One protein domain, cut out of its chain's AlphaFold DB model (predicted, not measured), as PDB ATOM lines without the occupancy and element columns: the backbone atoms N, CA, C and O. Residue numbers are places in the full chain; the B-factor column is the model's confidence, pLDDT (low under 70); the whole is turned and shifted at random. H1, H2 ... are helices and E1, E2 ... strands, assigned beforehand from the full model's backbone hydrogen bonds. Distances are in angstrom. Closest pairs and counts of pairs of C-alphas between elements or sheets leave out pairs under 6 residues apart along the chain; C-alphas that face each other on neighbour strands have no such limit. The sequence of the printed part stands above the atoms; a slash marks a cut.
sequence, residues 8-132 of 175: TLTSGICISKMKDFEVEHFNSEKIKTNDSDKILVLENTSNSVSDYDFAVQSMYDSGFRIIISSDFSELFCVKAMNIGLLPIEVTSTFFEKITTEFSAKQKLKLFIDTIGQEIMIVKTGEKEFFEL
ATOM      1  N   THR A   8     -40.053 -19.294  40.009       64.19
ATOM      2  CA  THR A   8     -41.445 -19.608  40.372       64.19
ATOM      3  C   THR A   8     -41.648 -21.110  40.565       64.19
ATOM      4  O   THR A   8     -41.329 -21.916  39.695       64.19
ATOM      5  N   LEU A   9     -42.244 -21.479  41.703       59.00
ATOM      6  CA  LEU A   9     -42.786 -22.812  41.962       59.00
ATOM      7  C   LEU A   9     -44.292 -22.807  41.666       59.00
ATOM      8  O   LEU A   9     -45.050 -22.117  42.348       59.00
ATOM      9  N   THR A  10     -44.744 -23.594  40.691       65.31
ATOM     10  CA  THR A  10     -46.149 -23.605  40.244       65.31
ATOM     11  C   THR A  10     -46.793 -24.979  40.376       65.31
ATOM     12  O   THR A  10     -46.207 -25.987  39.981       65.31
ATOM     13  N   SER A  11     -48.027 -25.009  40.887       56.56
ATOM     14  CA  SER A  11     -48.886 -26.206  40.944       56.56
ATOM     15  C   SER A  11     -50.099 -26.164  40.010       56.56
ATOM     16  O   SER A  11     -50.743 -27.194  39.842       56.56
ATOM     17  N   GLY A  12     -50.425 -24.994  39.448       67.31
ATOM     18  CA  GLY A  12     -51.425 -24.835  38.390       67.31
ATOM     19  C   GLY A  12     -50.737 -24.939  37.032       67.31
ATOM     20  O   GLY A  12     -50.076 -23.988  36.599       67.31
ATOM     21  N   ILE A  13     -50.806 -26.133  36.445       74.00
ATOM     22  CA  ILE A  13     -50.208 -26.500  35.161       74.00
ATOM     23  C   ILE A  13     -51.337 -27.061  34.305       74.00
ATOM     24  O   ILE A  13     -51.916 -28.091  34.655       74.00
ATOM     25  N   CYS A  14     -51.628 -26.412  33.184       78.56
ATOM     26  CA  CYS A  14     -52.569 -26.916  32.192       78.56
ATOM     27  C   CYS A  14     -51.794 -27.550  31.031       78.56
ATOM     28  O   CYS A  14     -50.793 -26.990  30.591       78.56
ATOM     29  N   ILE A  15     -52.244 -28.701  30.523       79.44
ATOM     30  CA  ILE A  15     -51.709 -29.302  29.292       79.44
ATOM     31  C   ILE A  15     -52.791 -29.228  28.216       79.44
ATOM     32  O   ILE A  15     -53.931 -29.625  28.457       79.44
ATOM     33  N   SER A  16     -52.462 -28.697  27.042       79.31
ATOM     34  CA  SER A  16     -53.399 -28.525  25.921       79.31
ATOM     35  C   SER A  16     -52.674 -28.592  24.576       79.31
ATOM     36  O   SER A  16     -51.445 -28.591  24.517       79.31
ATOM     37  N   LYS A  17     -53.430 -28.674  23.477       79.12
ATOM     38  CA  LYS A  17     -52.867 -28.615  22.121       79.12
ATOM     39  C   LYS A  17     -52.961 -27.184  21.604       79.12
ATOM     40  O   LYS A  17     -53.905 -26.475  21.939       79.12
ATOM     41  N   MET A  18     -52.039 -26.777  20.732       74.25
ATOM     42  CA  MET A  18     -52.045 -25.426  20.152       74.25
ATOM     43  C   MET A  18     -53.390 -25.074  19.478       74.25
ATOM     44  O   MET A  18     -53.915 -23.976  19.649       74.25
ATOM     45  N   LYS A  19     -54.016 -26.070  18.836       70.62
ATOM     46  CA  LYS A  19     -55.348 -25.989  18.209       70.62
ATOM     47  C   LYS A  19     -56.490 -25.576  19.136       70.62
ATOM     48  O   LYS A  19     -57.485 -25.049  18.656       70.62
ATOM     49  N   ASP A  20     -56.375 -25.807  20.444       69.56
ATOM     50  CA  ASP A  20     -57.398 -25.379  21.405       69.56
ATOM     51  C   ASP A  20     -57.448 -23.839  21.557       69.56
ATOM     52  O   ASP A  20     -58.411 -23.317  22.114       69.56
ATOM     53  N   PHE A  21     -56.451 -23.111  21.026       70.12
ATOM     54  CA  PHE A  21     -56.334 -21.645  21.052       70.12
ATOM     55  C   PHE A  21     -56.505 -20.968  19.675       70.12
ATOM     56  O   PHE A  21     -56.377 -19.751  19.569       70.12
ATOM     57  N   GLU A  22     -56.807 -21.725  18.615       66.00
ATOM     58  CA  GLU A  22     -57.063 -21.187  17.268       66.00
ATOM     59  C   GLU A  22     -58.506 -20.649  17.142       66.00
ATOM     60  O   GLU A  22     -59.432 -21.186  17.749       66.00
ATOM     61  N   VAL A  23     -58.720 -19.609  16.320       61.00
ATOM     62  CA  VAL A  23     -60.008 -18.881  16.194       61.00
ATOM     63  C   VAL A  23     -61.211 -19.805  15.949       61.00
ATOM     64  O   VAL A  23     -62.268 -19.613  16.546       61.00
ATOM     65  N   GLU A  24     -61.065 -20.823  15.096       58.50
ATOM     66  CA  GLU A  24     -62.158 -21.744  14.738       58.50
ATOM     67  C   GLU A  24     -62.462 -22.804  15.815       58.50
ATOM     68  O   GLU A  24     -63.476 -23.506  15.740       58.50
ATOM     69  N   HIS A  25     -61.589 -22.953  16.815       57.00
ATOM     70  CA  HIS A  25     -61.621 -24.052  17.783       57.00
ATOM     71  C   HIS A  25     -61.491 -23.617  19.252       57.00
ATOM     72  O   HIS A  25     -61.572 -24.474  20.136       57.00
ATOM     73  N   PHE A  26     -61.365 -22.314  19.528       60.16
ATOM     74  CA  PHE A  26     -61.213 -21.777  20.878       60.16
ATOM     75  C   PHE A  26     -62.364 -22.191  21.807       60.16
ATOM     76  O   PHE A  26     -63.488 -21.689  21.718       60.16
ATOM     77  N   ASN A  27     -62.072 -23.100  22.739       60.88
ATOM     78  CA  ASN A  27     -63.051 -23.625  23.683       60.88
ATOM     79  C   ASN A  27     -62.706 -23.221  25.120       60.88
ATOM     80  O   ASN A  27     -62.061 -23.959  25.867       60.88
ATOM     81  N   SER A  28     -63.223 -22.060  25.526       58.81
ATOM     82  CA  SER A  28     -63.060 -21.544  26.890       58.81
ATOM     83  C   SER A  28     -63.544 -22.500  27.991       58.81
ATOM     84  O   SER A  28     -63.023 -22.442  29.097       58.81
ATOM     85  N   GLU A  29     -64.493 -23.413  27.740       56.59
ATOM     86  CA  GLU A  29     -64.939 -24.380  28.758       56.59
ATOM     87  C   GLU A  29     -63.947 -25.521  28.978       56.59
ATOM     88  O   GLU A  29     -63.842 -26.039  30.085       56.59
ATOM     89  N   LYS A  30     -63.189 -25.874  27.939       55.03
ATOM     90  CA  LYS A  30     -62.112 -26.867  27.994       55.03
ATOM     91  C   LYS A  30     -60.832 -26.290  28.618       55.03
ATOM     92  O   LYS A  30     -60.049 -27.039  29.192       55.03
ATOM     93  N   ILE A  31     -60.653 -24.969  28.513       56.81
ATOM     94  CA  ILE A  31     -59.508 -24.200  29.035       56.81
ATOM     95  C   ILE A  31     -59.769 -23.673  30.462       56.81
ATOM     96  O   ILE A  31     -58.821 -23.342  31.168       56.81
ATOM     97  N   LYS A  32     -61.028 -23.640  30.930       48.91
ATOM     98  CA  LYS A  32     -61.398 -23.278  32.313       48.91
ATOM     99  C   LYS A  32     -60.770 -24.230  33.331       48.91
ATOM    100  O   LYS A  32     -61.340 -25.261  33.690       48.91
ATOM    101  N   THR A  33     -59.629 -23.825  33.861       51.72
ATOM    102  CA  THR A  33     -59.024 -24.395  35.057       51.72
ATOM    103  C   THR A  33     -59.369 -23.524  36.267       51.72
ATOM    104  O   THR A  33     -59.390 -22.293  36.202       51.72
ATOM    105  N   ASN A  34     -59.744 -24.172  37.372       45.12
ATOM    106  CA  ASN A  34     -60.028 -23.488  38.631       45.12
ATOM    107  C   ASN A  34     -58.713 -23.341  39.412       45.12
ATOM    108  O   ASN A  34     -58.023 -24.339  39.607       45.12
ATOM    109  N   ASP A  35     -58.457 -22.132  39.917       45.16
ATOM    110  CA  ASP A  35     -57.308 -21.724  40.745       45.16
ATOM    111  C   ASP A  35     -55.944 -21.505  40.052       45.16
ATOM    112  O   ASP A  35     -54.985 -22.257  40.228       45.16
ATOM    113  N   SER A  36     -55.765 -20.288  39.523       50.22
ATOM    114  CA  SER A  36     -54.455 -19.610  39.418       50.22
ATOM    115  C   SER A  36     -53.386 -20.302  38.557       50.22
ATOM    116  O   SER A  36     -52.200 -20.299  38.896       50.22
ATOM    117  N   ASP A  37     -53.788 -20.872  37.426       56.59
ATOM    118  CA  ASP A  37     -52.888 -21.563  36.506       56.59
ATOM    119  C   ASP A  37     -51.936 -20.602  35.787       56.59
ATOM    120  O   ASP A  37     -52.317 -19.814  34.924       56.59
ATOM    121  N   LYS A  38     -50.656 -20.663  36.165       73.88
ATOM    122  CA  LYS A  38     -49.614 -19.760  35.651       73.88
ATOM    123  C   LYS A  38     -48.860 -20.339  34.452       73.88
ATOM    124  O   LYS A  38     -48.184 -19.578  33.756       73.88
ATOM    125  N   ILE A  39     -48.962 -21.653  34.221       79.81
ATOM    126  CA  ILE A  39     -48.188 -22.374  33.202       79.81
ATOM    127  C   ILE A  39     -49.092 -23.189  32.281       79.81
ATOM    128  O   ILE A  39     -49.912 -23.987  32.739       79.81
ATOM    129  N   LEU A  40     -48.863 -23.023  30.983       85.00
ATOM    130  CA  LEU A  40     -49.435 -23.821  29.910       85.00
ATOM    131  C   LEU A  40     -48.349 -24.718  29.303       85.00
ATOM    132  O   LEU A  40     -47.264 -24.252  28.974       85.00
ATOM    133  N   VAL A  41     -48.637 -26.002  29.135       86.31
ATOM    134  CA  VAL A  41     -47.784 -26.967  28.431       86.31
ATOM    135  C   VAL A  41     -48.470 -27.296  27.109       86.31
ATOM    136  O   VAL A  41     -49.587 -27.817  27.101       86.31
ATOM    137  N   LEU A  42     -47.820 -26.961  25.996       85.19
ATOM    138  CA  LEU A  42     -48.365 -27.090  24.648       85.19
ATOM    139  C   LEU A  42     -47.754 -28.267  23.903       85.19
ATOM    140  O   LEU A  42     -46.552 -28.305  23.638       85.19
ATOM    141  N   GLU A  43     -48.611 -29.191  23.487       74.06
ATOM    142  CA  GLU A  43     -48.236 -30.262  22.570       74.06
ATOM    143  C   GLU A  43     -48.244 -29.746  21.121       74.06
ATOM    144  O   GLU A  43     -49.317 -29.530  20.552       74.06
ATOM    145  N   ASN A  44     -47.038 -29.610  20.551       64.44
ATOM    146  CA  ASN A  44     -46.730 -29.285  19.150       64.44
ATOM    147  C   ASN A  44     -47.283 -27.930  18.647       64.44
ATOM    148  O   ASN A  44     -48.476 -27.793  18.374       64.44
ATOM    149  N   THR A  45     -46.397 -26.941  18.464       60.19
ATOM    150  CA  THR A  45     -46.759 -25.607  17.939       60.19
ATOM    151  C   THR A  45     -46.428 -25.403  16.454       60.19
ATOM    152  O   THR A  45     -46.937 -24.470  15.836       60.19
ATOM    153  N   SER A  46     -45.626 -26.289  15.857       53.00
ATOM    154  CA  SER A  46     -44.858 -26.044  14.628       53.00
ATOM    155  C   SER A  46     -45.703 -25.865  13.359       53.00
ATOM    156  O   SER A  46     -45.309 -25.162  12.431       53.00
ATOM    157  N   ASN A  47     -46.855 -26.545  13.289       50.84
ATOM    158  CA  ASN A  47     -47.534 -26.841  12.019       50.84
ATOM    159  C   ASN A  47     -49.073 -26.683  12.029       50.84
ATOM    160  O   ASN A  47     -49.707 -27.116  11.065       50.84
ATOM    161  N   SER A  48     -49.702 -26.130  13.078       53.41
ATOM    162  CA  SER A  48     -51.176 -25.965  13.108       53.41
ATOM    163  C   SER A  48     -51.686 -24.535  12.964       53.41
ATOM    164  O   SER A  48     -52.774 -24.346  12.426       53.41
ATOM    165  N   VAL A  49     -50.922 -23.542  13.421       58.47
ATOM    166  CA  VAL A  49     -51.466 -22.209  13.699       58.47
ATOM    167  C   VAL A  49     -51.640 -21.386  12.430       58.47
ATOM    168  O   VAL A  49     -50.675 -21.084  11.730       58.47
ATOM    169  N   SER A  50     -52.880 -20.980  12.169       60.00
ATOM    170  CA  SER A  50     -53.234 -20.033  11.109       60.00
ATOM    171  C   SER A  50     -53.009 -18.571  11.505       60.00
ATOM    172  O   SER A  50     -52.677 -17.761  10.642       60.00
ATOM    173  N   ASP A  51     -53.172 -18.234  12.789       72.62
ATOM    174  CA  ASP A  51     -53.067 -16.865  13.305       72.62
ATOM    175  C   ASP A  51     -52.437 -16.841  14.713       72.62
ATOM    176  O   ASP A  51     -53.054 -17.230  15.711       72.62
ATOM    177  N   TYR A  52     -51.167 -16.428  14.788       77.19
ATOM    178  CA  TYR A  52     -50.401 -16.416  16.039       77.19
ATOM    179  C   TYR A  52     -50.837 -15.306  17.000       77.19
ATOM    180  O   TYR A  52     -50.777 -15.514  18.211       77.19
ATOM    181  N   ASP A  53     -51.279 -14.152  16.493       80.44
ATOM    182  CA  ASP A  53     -51.676 -13.018  17.331       80.44
ATOM    183  C   ASP A  53     -52.889 -13.389  18.195       80.44
ATOM    184  O   ASP A  53     -52.854 -13.229  19.417       80.44
ATOM    185  N   PHE A  54     -53.922 -13.988  17.591       81.50
ATOM    186  CA  PHE A  54     -55.107 -14.431  18.330       81.50
ATOM    187  C   PHE A  54     -54.798 -15.541  19.347       81.50
ATOM    188  O   PHE A  54     -55.323 -15.517  20.463       81.50
ATOM    189  N   ALA A  55     -53.947 -16.507  18.986       82.81
ATOM    190  CA  ALA A  55     -53.605 -17.616  19.874       82.81
ATOM    191  C   ALA A  55     -52.854 -17.128  21.126       82.81
ATOM    192  O   ALA A  55     -53.215 -17.489  22.247       82.81
ATOM    193  N   VAL A  56     -51.858 -16.254  20.947       83.38
ATOM    194  CA  VAL A  56     -51.088 -15.651  22.048       83.38
ATOM    195  C   VAL A  56     -51.982 -14.776  22.935       83.38
ATOM    196  O   VAL A  56     -51.955 -14.922  24.158       83.38
ATOM    197  N   GLN A  57     -52.819 -13.922  22.336       82.44
ATOM    198  CA  GLN A  57     -53.805 -13.106  23.050       82.44
ATOM    199  C   GLN A  57     -54.721 -13.987  23.920       82.44
ATOM    200  O   GLN A  57     -54.847 -13.766  25.123       82.44
ATOM    201  N   SER A  58     -55.278 -15.057  23.340       83.06
ATOM    202  CA  SER A  58     -56.180 -15.991  24.027       83.06
ATOM    203  C   SER A  58     -55.515 -16.713  25.203       83.06
ATOM    204  O   SER A  58     -56.154 -16.938  26.233       83.06
ATOM    205  N   MET A  59     -54.230 -17.065  25.093       82.69
ATOM    206  CA  MET A  59     -53.459 -17.656  26.196       82.69
ATOM    207  C   MET A  59     -53.210 -16.654  27.328       82.69
ATOM    208  O   MET A  59     -53.344 -17.004  28.502       82.69
ATOM    209  N   TYR A  60     -52.878 -15.407  26.989       82.00
ATOM    210  CA  TYR A  60     -52.630 -14.352  27.970       82.00
ATOM    211  C   TYR A  60     -53.902 -13.961  28.734       82.00
ATOM    212  O   TYR A  60     -53.867 -13.839  29.966       82.00
ATOM    213  N   ASP A  61     -55.022 -13.837  28.016       81.50
ATOM    214  CA  ASP A  61     -56.351 -13.535  28.555       81.50
ATOM    215  C   ASP A  61     -56.920 -14.704  29.380       81.50
ATOM    216  O   ASP A  61     -57.628 -14.482  30.363       81.50
ATOM    217  N   SER A  62     -56.530 -15.949  29.066       76.69
ATOM    218  CA  SER A  62     -56.793 -17.128  29.914       76.69
ATOM    219  C   SER A  62     -56.009 -17.117  31.239       76.69
ATOM    220  O   SER A  62     -56.273 -17.939  32.112       76.69
ATOM    221  N   GLY A  63     -55.057 -16.192  31.417       77.00
ATOM    222  CA  GLY A  63     -54.297 -16.001  32.657       77.00
ATOM    223  C   GLY A  63     -52.916 -16.663  32.692       77.00
ATOM    224  O   GLY A  63     -52.155 -16.411  33.632       77.00
ATOM    225  N   PHE A  64     -52.540 -17.434  31.667       80.88
ATOM    226  CA  PHE A  64     -51.218 -18.059  31.589       80.88
ATOM    227  C   PHE A  64     -50.110 -17.009  31.460       80.88
ATOM    228  O   PHE A  64     -50.320 -15.925  30.913       80.88
ATOM    229  N   ARG A  65     -48.915 -17.304  31.982       79.94
ATOM    230  CA  ARG A  65     -47.741 -16.408  31.908       79.94
ATOM    231  C   ARG A  65     -46.482 -17.100  31.394       79.94
ATOM    232  O   ARG A  65     -45.635 -16.442  30.800       79.94
ATOM    233  N   ILE A  66     -46.384 -18.415  31.575       83.19
ATOM    234  CA  ILE A  66     -45.304 -19.249  31.044       83.19
ATOM    235  C   ILE A  66     -45.916 -20.300  30.118       83.19
ATOM    236  O   ILE A  66     -46.950 -20.886  30.443       83.19
ATOM    237  N   ILE A  67     -45.277 -20.539  28.977       85.69
ATOM    238  CA  ILE A  67     -45.681 -21.530  27.982       85.69
ATOM    239  C   ILE A  67     -44.497 -22.462  27.736       85.69
ATOM    240  O   ILE A  67     -43.411 -21.999  27.409       85.69
ATOM    241  N   ILE A  68     -44.697 -23.769  27.876       87.38
ATOM    242  CA  ILE A  68     -43.659 -24.787  27.676       87.38
ATOM    243  C   ILE A  68     -44.030 -25.642  26.467       87.38
ATOM    244  O   ILE A  68     -45.140 -26.171  26.409       87.38
ATOM    245  N   SER A  69     -43.107 -25.819  25.526       88.06
ATOM    246  CA  SER A  69     -43.261 -26.752  24.405       88.06
ATOM    247  C   SER A  69     -41.914 -27.349  24.015       88.06
ATOM    248  O   SER A  69     -40.871 -26.811  24.374       88.06
ATOM    249  N   SER A  70     -41.932 -28.461  23.279       86.88
ATOM    250  CA  SER A  70     -40.705 -29.054  22.738       86.88
ATOM    251  C   SER A  70     -40.229 -28.433  21.422       86.88
ATOM    252  O   SER A  70     -39.250 -28.905  20.860       86.88
ATOM    253  N   ASP A  71     -40.994 -27.485  20.879       82.31
ATOM    254  CA  ASP A  71     -40.725 -26.787  19.624       82.31
ATOM    255  C   ASP A  71     -41.541 -25.484  19.599       82.31
ATOM    256  O   ASP A  71     -42.736 -25.492  19.935       82.31
ATOM    257  N   PHE A  72     -40.909 -24.381  19.195       77.62
ATOM    258  CA  PHE A  72     -41.576 -23.107  18.944       77.62
ATOM    259  C   PHE A  72     -41.165 -22.490  17.607       77.62
ATOM    260  O   PHE A  72     -39.987 -22.351  17.290       77.62
ATOM    261  N   SER A  73     -42.151 -21.967  16.874       78.25
ATOM    262  CA  SER A  73     -41.871 -21.028  15.787       78.25
ATOM    263  C   SER A  73     -41.224 -19.746  16.331       78.25
ATOM    264  O   SER A  73     -41.678 -19.173  17.326       78.25
ATOM    265  N   GLU A  74     -40.206 -19.237  15.632       74.69
ATOM    266  CA  GLU A  74     -39.567 -17.950  15.934       74.69
ATOM    267  C   GLU A  74     -40.592 -16.802  15.983       74.69
ATOM    268  O   GLU A  74     -40.588 -15.995  16.915       74.69
ATOM    269  N   LEU A  75     -41.549 -16.791  15.045       79.38
ATOM    270  CA  LEU A  75     -42.630 -15.804  15.000       79.38
ATOM    271  C   LEU A  75     -43.546 -15.893  16.231       79.38
ATOM    272  O   LEU A  75     -43.924 -14.862  16.788       79.38
ATOM    273  N   PHE A  76     -43.864 -17.108  16.693       82.12
ATOM    274  CA  PHE A  76     -44.624 -17.295  17.930       82.12
ATOM    275  C   PHE A  76     -43.861 -16.742  19.137       82.12
ATOM    276  O   PHE A  76     -44.456 -16.051  19.961       82.12
ATOM    277  N   CYS A  77     -42.546 -16.981  19.225       80.06
ATOM    278  CA  CYS A  77     -41.727 -16.459  20.320       80.06
ATOM    279  C   CYS A  77     -41.780 -14.928  20.410       80.06
ATOM    280  O   CYS A  77     -41.954 -14.390  21.502       80.06
ATOM    281  N   VAL A  78     -41.664 -14.234  19.271       78.94
ATOM    282  CA  VAL A  78     -41.747 -12.763  19.209       78.94
ATOM    283  C   VAL A  78     -43.123 -12.277  19.673       78.94
ATOM    284  O   VAL A  78     -43.214 -11.426  20.556       78.94
ATOM    285  N   LYS A  79     -44.206 -12.862  19.143       82.75
ATOM    286  CA  LYS A  79     -45.582 -12.491  19.517       82.75
ATOM    287  C   LYS A  79     -45.872 -12.743  20.997       82.75
ATOM    288  O   LYS A  79     -46.435 -11.875  21.660       82.75
ATOM    289  N   ALA A  80     -45.445 -13.892  21.525       80.31
ATOM    290  CA  ALA A  80     -45.572 -14.238  22.936       80.31
ATOM    291  C   ALA A  80     -44.889 -13.202  23.836       80.31
ATOM    292  O   ALA A  80     -45.522 -12.669  24.749       80.31
ATOM    293  N   MET A  81     -43.636 -12.851  23.538       77.50
ATOM    294  CA  MET A  81     -42.877 -11.903  24.354       77.50
ATOM    295  C   MET A  81     -43.455 -10.485  24.309       77.50
ATOM    296  O   MET A  81     -43.576  -9.869  25.367       77.50
ATOM    297  N   ASN A  82     -43.926 -10.013  23.150       77.94
ATOM    298  CA  ASN A  82     -44.561  -8.693  23.017       77.94
ATOM    299  C   ASN A  82     -45.861  -8.547  23.843       77.94
ATOM    300  O   ASN A  82     -46.244  -7.432  24.190       77.94
ATOM    301  N   ILE A  83     -46.534  -9.653  24.188       76.88
ATOM    302  CA  ILE A  83     -47.739  -9.674  25.044       76.88
ATOM    303  C   ILE A  83     -47.398 -10.002  26.520       76.88
ATOM    304  O   ILE A  83     -48.240  -9.876  27.408       76.88
ATOM    305  N   GLY A  84     -46.146 -10.358  26.827       75.31
ATOM    306  CA  GLY A  84     -45.708 -10.722  28.180       75.31
ATOM    307  C   GLY A  84     -45.953 -12.192  28.545       75.31
ATOM    308  O   GLY A  84     -46.119 -12.517  29.723       75.31
ATOM    309  N   LEU A  85     -45.979 -13.080  27.549       80.19
ATOM    310  CA  LEU A  85     -45.905 -14.532  27.713       80.19
ATOM    311  C   LEU A  85     -44.459 -15.009  27.534       80.19
ATOM    312  O   LEU A  85     -43.774 -14.611  26.595       80.19
ATOM    313  N   LEU A  86     -44.007 -15.894  28.424       83.00
ATOM    314  CA  LEU A  86     -42.668 -16.478  28.383       83.00
ATOM    315  C   LEU A  86     -42.691 -17.876  27.733       83.00
ATOM    316  O   LEU A  86     -43.075 -18.830  28.416       83.00
ATOM    317  N   PRO A  87     -42.282 -18.034  26.459       84.75
ATOM    318  CA  PRO A  87     -42.033 -19.345  25.868       84.75
ATOM    319  C   PRO A  87     -40.735 -19.951  26.427       84.75
ATOM    320  O   PRO A  87     -39.701 -19.282  26.492       84.75
ATOM    321  N   ILE A  88     -40.796 -21.221  26.824       86.00
ATOM    322  CA  ILE A  88     -39.678 -22.031  27.322       86.00
ATOM    323  C   ILE A  88     -39.614 -23.310  26.494       86.00
ATOM    324  O   ILE A  88     -40.483 -24.178  26.605       86.00
ATOM    325  N   GLU A  89     -38.595 -23.405  25.649       86.06
ATOM    326  CA  GLU A  89     -38.343 -24.586  24.832       86.06
ATOM    327  C   GLU A  89     -37.608 -25.652  25.657       86.06
ATOM    328  O   GLU A  89     -36.653 -25.346  26.371       86.06
ATOM    329  N   VAL A  90     -38.090 -26.890  25.588       87.69
ATOM    330  CA  VAL A  90     -37.568 -28.063  26.313       87.69
ATOM    331  C   VAL A  90     -37.284 -29.195  25.329       87.69
ATOM    332  O   VAL A  90     -37.828 -29.202  24.228       87.69
ATOM    333  N   THR A  91     -36.487 -30.204  25.681       88.50
ATOM    334  CA  THR A  91     -36.363 -31.359  24.777       88.50
ATOM    335  C   THR A  91     -37.664 -32.158  24.751       88.50
ATOM    336  O   THR A  91     -38.380 -32.270  25.752       88.50
ATOM    337  N   SER A  92     -37.954 -32.814  23.622       86.50
ATOM    338  CA  SER A  92     -39.091 -33.741  23.519       86.50
ATOM    339  C   SER A  92     -39.057 -34.811  24.621       86.50
ATOM    340  O   SER A  92     -40.101 -35.188  25.146       86.50
ATOM    341  N   THR A  93     -37.859 -35.241  25.045       88.25
ATOM    342  CA  THR A  93     -37.701 -36.238  26.115       88.25
ATOM    343  C   THR A  93     -38.141 -35.726  27.485       88.25
ATOM    344  O   THR A  93     -38.675 -36.497  28.277       88.25
ATOM    345  N   PHE A  94     -37.956 -34.440  27.783       87.81
ATOM    346  CA  PHE A  94     -38.412 -33.832  29.033       87.81
ATOM    347  C   PHE A  94     -39.910 -33.502  28.973       87.81
ATOM    348  O   PHE A  94     -40.645 -33.758  29.929       87.81
ATOM    349  N   PHE A  95     -40.395 -33.052  27.812       87.50
ATOM    350  CA  PHE A  95     -41.818 -32.840  27.540       87.50
ATOM    351  C   PHE A  95     -42.657 -34.120  27.735       87.50
ATOM    352  O   PHE A  95     -43.708 -34.090  28.387       87.50
ATOM    353  N   GLU A  96     -42.183 -35.270  27.246       87.44
ATOM    354  CA  GLU A  96     -42.823 -36.576  27.471       87.44
ATOM    355  C   GLU A  96     -42.903 -36.946  28.962       87.44
ATOM    356  O   GLU A  96     -43.894 -37.529  29.412       87.44
ATOM    357  N   LYS A  97     -41.912 -36.564  29.775       86.88
ATOM    358  CA  LYS A  97     -41.940 -36.811  31.228       86.88
ATOM    359  C   LYS A  97     -42.928 -35.900  31.949       86.88
ATOM    360  O   LYS A  97     -43.692 -36.392  32.779       86.88
ATOM    361  N   ILE A  98     -42.974 -34.609  31.600       85.19
ATOM    362  CA  ILE A  98     -43.978 -33.652  32.105       85.19
ATOM    363  C   ILE A  98     -45.396 -34.179  31.841       85.19
ATOM    364  O   ILE A  98     -46.213 -34.276  32.759       85.19
ATOM    365  N   THR A  99     -45.681 -34.561  30.594       83.25
ATOM    366  CA  THR A  99     -47.002 -35.055  30.175       83.25
ATOM    367  C   THR A  99     -47.356 -36.408  30.800       83.25
ATOM    368  O   THR A  99     -48.509 -36.614  31.194       83.25
ATOM    369  N   THR A 100     -46.380 -37.305  30.982       85.31
ATOM    370  CA  THR A 100     -46.562 -38.591  31.680       85.31
ATOM    371  C   THR A 100     -46.894 -38.394  33.163       85.31
ATOM    372  O   THR A 100     -47.873 -38.954  33.660       85.31
ATOM    373  N   GLU A 101     -46.133 -37.558  33.870       82.44
ATOM    374  CA  GLU A 101     -46.339 -37.268  35.295       82.44
ATOM    375  C   GLU A 101     -47.674 -36.553  35.563       82.44
ATOM    376  O   GLU A 101     -48.349 -36.848  36.554       82.44
ATOM    377  N   PHE A 102     -48.100 -35.670  34.654       80.31
ATOM    378  CA  PHE A 102     -49.430 -35.055  34.681       80.31
ATOM    379  C   PHE A 102     -50.546 -36.086  34.442       80.31
ATOM    380  O   PHE A 102     -51.515 -36.160  35.204       80.31
ATOM    381  N   SER A 103     -50.387 -36.947  33.431       76.94
ATOM    382  CA  SER A 103     -51.352 -38.007  33.095       76.94
ATOM    383  C   SER A 103     -51.521 -39.037  34.217       76.94
ATOM    384  O   SER A 103     -52.607 -39.590  34.395       76.94
ATOM    385  N   ALA A 104     -50.493 -39.230  35.050       77.62
ATOM    386  CA  ALA A 104     -50.551 -40.034  36.269       77.62
ATOM    387  C   ALA A 104     -51.438 -39.431  37.390       77.62
ATOM    388  O   ALA A 104     -51.466 -39.970  38.500       77.62
ATOM    389  N   LYS A 105     -52.155 -38.322  37.127       61.47
ATOM    390  CA  LYS A 105     -53.059 -37.592  38.044       61.47
ATOM    391  C   LYS A 105     -52.415 -37.156  39.363       61.47
ATOM    392  O   LYS A 105     -53.107 -36.880  40.345       61.47
ATOM    393  N   GLN A 106     -51.091 -37.079  39.401       57.12
ATOM    394  CA  GLN A 106     -50.372 -36.533  40.542       57.12
ATOM    395  C   GLN A 106     -50.280 -35.017  40.395       57.12
ATOM    396  O   GLN A 106     -50.259 -34.489  39.286       57.12
ATOM    397  N   LYS A 107     -50.256 -34.307  41.529       68.06
ATOM    398  CA  LYS A 107     -50.115 -32.845  41.559       68.06
ATOM    399  C   LYS A 107     -48.710 -32.468  41.089       68.06
ATOM    400  O   LYS A 107     -47.811 -32.302  41.915       68.06
ATOM    401  N   LEU A 108     -48.533 -32.392  39.771       75.69
ATOM    402  CA  LEU A 108     -47.289 -31.989  39.141       75.69
ATOM    403  C   LEU A 108     -46.903 -30.602  39.660       75.69
ATOM    404  O   LEU A 108     -47.739 -29.707  39.798       75.69
ATOM    405  N   LYS A 109     -45.625 -30.447  39.986       79.69
ATOM    406  CA  LYS A 109     -45.034 -29.168  40.351       79.69
ATOM    407  C   LYS A 109     -43.788 -28.971  39.520       79.69
ATOM    408  O   LYS A 109     -42.881 -29.805  39.563       79.69
ATOM    409  N   LEU A 110     -43.771 -27.861  38.802       81.25
ATOM    410  CA  LEU A 110     -42.601 -27.374  38.096       81.25
ATOM    411  C   LEU A 110     -42.006 -26.229  38.911       81.25
ATOM    412  O   LEU A 110     -42.729 -25.394  39.463       81.25
ATOM    413  N   PHE A 111     -40.687 -26.239  39.017       82.38
ATOM    414  CA  PHE A 111     -39.889 -25.112  39.464       82.38
ATOM    415  C   PHE A 111     -39.152 -24.579  38.240       82.38
ATOM    416  O   PHE A 111     -38.561 -25.364  37.505       82.38
ATOM    417  N   ILE A 112     -39.232 -23.276  38.001       81.44
ATOM    418  CA  ILE A 112     -38.606 -22.618  36.853       81.44
ATOM    419  C   ILE A 112     -37.772 -21.465  37.384       81.44
ATOM    420  O   ILE A 112     -38.310 -20.603  38.080       81.44
ATOM    421  N   ASP A 113     -36.488 -21.457  37.042       79.44
ATOM    422  CA  ASP A 113     -35.534 -20.387  37.305       79.44
ATOM    423  C   ASP A 113     -35.179 -19.687  35.985       79.44
ATOM    424  O   ASP A 113     -34.614 -20.284  35.071       79.44
ATOM    425  N   THR A 114     -35.525 -18.405  35.878       73.38
ATOM    426  CA  THR A 114     -35.267 -17.569  34.699       73.38
ATOM    427  C   THR A 114     -33.840 -17.001  34.681       73.38
ATOM    428  O   THR A 114     -33.350 -16.667  33.604       73.38
ATOM    429  N   ILE A 115     -33.147 -16.903  35.830       71.50
ATOM    430  CA  ILE A 115     -31.717 -16.534  35.877       71.50
ATOM    431  C   ILE A 115     -30.867 -17.741  35.497       71.50
ATOM    432  O   ILE A 115     -30.042 -17.645  34.590       71.50
ATOM    433  N   GLY A 116     -31.073 -18.866  36.188       74.38
ATOM    434  CA  GLY A 116     -30.361 -20.120  35.937       74.38
ATOM    435  C   GLY A 116     -30.752 -20.794  34.620       74.38
ATOM    436  O   GLY A 116     -30.073 -21.724  34.197       74.38
ATOM    437  N   GLN A 117     -31.831 -20.318  33.985       82.12
ATOM    438  CA  GLN A 117     -32.447 -20.888  32.785       82.12
ATOM    439  C   GLN A 117     -32.722 -22.392  32.951       82.12
ATOM    440  O   GLN A 117     -32.463 -23.204  32.068       82.12
ATOM    441  N   GLU A 118     -33.219 -22.760  34.134       84.81
ATOM    442  CA  GLU A 118     -33.430 -24.140  34.563       84.81
ATOM    443  C   GLU A 118     -34.921 -24.401  34.788       84.81
ATOM    444  O   GLU A 118     -35.621 -23.612  35.427       84.81
ATOM    445  N   ILE A 119     -35.410 -25.539  34.307       87.00
ATOM    446  CA  ILE A 119     -36.720 -26.084  34.650       87.00
ATOM    447  C   ILE A 119     -36.546 -27.430  35.357       87.00
ATOM    448  O   ILE A 119     -35.821 -28.304  34.896       87.00
ATOM    449  N   MET A 120     -37.232 -27.611  36.486       85.50
ATOM    450  CA  MET A 120     -37.154 -28.807  37.322       85.50
ATOM    451  C   MET A 120     -38.536 -29.398  37.601       85.50
ATOM    452  O   MET A 120     -39.441 -28.715  38.093       85.50
ATOM    453  N   ILE A 121     -38.672 -30.710  37.401       85.62
ATOM    454  CA  ILE A 121     -39.807 -31.493  37.894       85.62
ATOM    455  C   ILE A 121     -39.551 -31.806  39.372       85.62
ATOM    456  O   ILE A 121     -38.763 -32.680  39.724       85.62
ATOM    457  N   VAL A 122     -40.248 -31.106  40.268       80.88
ATOM    458  CA  VAL A 122     -39.983 -31.126  41.724       80.88
ATOM    459  C   VAL A 122     -40.137 -32.519  42.347       80.88
ATOM    460  O   VAL A 122     -39.530 -32.808  43.374       80.88
ATOM    461  N   LYS A 123     -40.953 -33.391  41.739       79.00
ATOM    462  CA  LYS A 123     -41.188 -34.759  42.220       79.00
ATOM    463  C   LYS A 123     -40.066 -35.735  41.841       79.00
ATOM    464  O   LYS A 123     -39.718 -36.574  42.666       79.00
ATOM    465  N   THR A 124     -39.541 -35.666  40.618       79.69
ATOM    466  CA  THR A 124     -38.474 -36.571  40.149       79.69
ATOM    467  C   THR A 124     -37.081 -36.022  40.454       79.69
ATOM    468  O   THR A 124     -36.123 -36.789  40.494       79.69
ATOM    469  N   GLY A 125     -36.963 -34.710  40.682       80.94
ATOM    470  CA  GLY A 125     -35.687 -34.006  40.805       80.94
ATOM    471  C   GLY A 125     -34.971 -33.820  39.464       80.94
ATOM    472  O   GLY A 125     -33.855 -33.306  39.444       80.94
ATOM    473  N   GLU A 126     -35.588 -34.230  38.352       83.50
ATOM    474  CA  GLU A 126     -35.017 -34.044  37.024       83.50
ATOM    475  C   GLU A 126     -35.093 -32.583  36.601       83.50
ATOM    476  O   GLU A 126     -36.109 -31.910  36.795       83.50
ATOM    477  N   LYS A 127     -33.993 -32.131  36.005       86.44
ATOM    478  CA  LYS A 127     -33.738 -30.762  35.583       86.44
ATOM    479  C   LYS A 127     -33.381 -30.750  34.107       86.44
ATOM    480  O   LYS A 127     -32.680 -31.648  33.643       86.44
ATOM    481  N   GLU A 128     -33.805 -29.710  33.417       86.19
ATOM    482  CA  GLU A 128     -33.359 -29.381  32.072       86.19
ATOM    483  C   GLU A 128     -33.022 -27.891  32.004       86.19
ATOM    484  O   GLU A 128     -33.603 -27.079  32.726       86.19
ATOM    485  N   PHE A 129     -32.056 -27.544  31.157       84.25
ATOM    486  CA  PHE A 129     -31.686 -26.162  30.885       84.25
ATOM    487  C   PHE A 129     -32.276 -25.747  29.543       84.25
ATOM    488  O   PHE A 129     -32.178 -26.492  28.570       84.25
ATOM    489  N   PHE A 130     -32.874 -24.562  29.504       81.69
ATOM    490  CA  PHE A 130     -33.420 -23.950  28.298       81.69
ATOM    491  C   PHE A 130     -32.590 -22.720  27.922       81.69
ATOM    492  O   PHE A 130     -31.975 -22.093  28.780       81.69
ATOM    493  N   GLU A 131     -32.573 -22.333  26.650       69.19
ATOM    494  CA  GLU A 131     -31.789 -21.180  26.203       69.19
ATOM    495  C   GLU A 131     -32.698 -19.976  25.910       69.19
ATOM    496  O   GLU A 131     -33.438 -19.940  24.928       69.19
ATOM    497  N   LEU A 132     -32.641 -18.951  26.770       67.00
ATOM    498  CA  LEU A 132     -33.113 -17.607  26.408       67.00
ATOM    499  C   LEU A 132     -31.950 -16.831  25.794       67.00
ATOM    500  O   LEU A 132     -30.964 -16.551  26.480       67.00
TER     501      LEU A 132
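AT A GLANCE: This is residues 8 to 132 of the 175 residues of an uncharacterized protein of Bacteroidetes bacterium GWA2_31_9b (UniProt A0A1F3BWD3). What shape does the model show? Helix H5 lies between two four-stranded sheets, across one face of the parallel sheet E2 E3 E4 E5 and over part of the small antiparallel sheet E1 E6 E7 E8. On the parallel sheet's opposite face is H4, H3 packs on H4 and H1 on H3, and the short H2 lies farther out. What is it built of, and how large is it? The printed part has 125 residues with five named helices and eight named strands, in the order E1 E2 H1 H2 E3 H3 E4 H4 E5 H5 E6 E7 E8, and its class is mixed, helices and strands. It is compact, with a radius of gyration of the C-alphas of 13.6 A, and rounded, spanning 38 by 30 by 23 A.

IN THESE COORDINATES: Where are the strands of the parallel sheet? E2 is residues 13 to 17, 13.5 A from first to last C-alpha, and E3 is residues 39 to 43, 13.2 A. E4 is residues 66 to 69 and E5 is residues 86 to 89. Where are the helices? H5, the longest, is residues 92 to 103, 16.1 A, from C-alpha 92 at (-39.091, -33.741, 23.519). H3 is residues 52 to 61, 14.2 A, and H4 is residues 74 to 83, 14.8 A; H1, residues 18 to 21, and H2, residues 28 to 31, are shorter. Where is the antiparallel sheet? E1 is residues 8 to 10, from C-alpha 8 at (-41.445, -19.608, 40.372), and E6 is residues 110 to 113. E7 is residues 118 to 121, and E8 is residues 127 to 129, ending at C-alpha 129 at (-31.686, -26.162, 30.885).

HOW THE PARTS SIT: How do the parallel strands pair? In the order E2 E3 E4 E5, N 41 and O 14 are 2.8 A apart, N 42 and O 68 2.8 A, and N 67 and O 86 2.8 A, each within hydrogen-bond range. E2, H1 H2, E3, then E3, H3, E4, then E4, H4, E5 are strand-helix-strand units, parallel neighbour strands with helices between, each with a right-handed crossover. How do the helices stand to this sheet? H5 is on it at a height of 9.5 A, across the strands at 66 degrees to E2 on the local plane; H4 is on the opposite face, over none of the strands, but only just, with 2 of its C-alphas falling on E5. H1 and H3 only graze the sheet and touch each other, closest at the C-alphas of Phe 21 and Ala 55, 5.0 A, while H2 is near H1. H3 and H4 touch, closest at the C-alphas of Val 56 and Ala 80, 5.8 A, and run the same way at a steep tilt of 38 degrees, only just steep. How is the second sheet formed? E6 E7 E8 is a meander, each strand the antiparallel neighbour of the one before, with E6 and E7, and E7 and E8, as hairpins; N 113 and O 118 are 2.8 A apart and N 119 and O 128 2.9 A, within hydrogen-bond range. E1 is an edge strand beside E6, with N 8 and O 112 2.9 A apart, and runs on into E2 across a break of 2 residues at 74 degrees. H5 is on this sheet too, at a height of 10.4 A, and the closest C-alphas of H5 and E7 are those of Ile 98 and Ile 121, 7.5 A. What of the helix backbones? In H3 and H4 every O i to N i+4 pair is within hydrogen-bond range, in H5 7 of 8 are, and H1 and H2 are too short for such a pair.

THE WHOLE: How far does it reach? The two C-alphas farthest apart are those of Glu 24 and Gly 125, 39.1 A. Is it whole? The printed part has no cut, and no link between named elements is long. Where is confidence low? The mean pLDDT of the printed part is 75.0, and 34 residues are under 70, among them residues 8 to 12, 22 to 37 and 44 to 50.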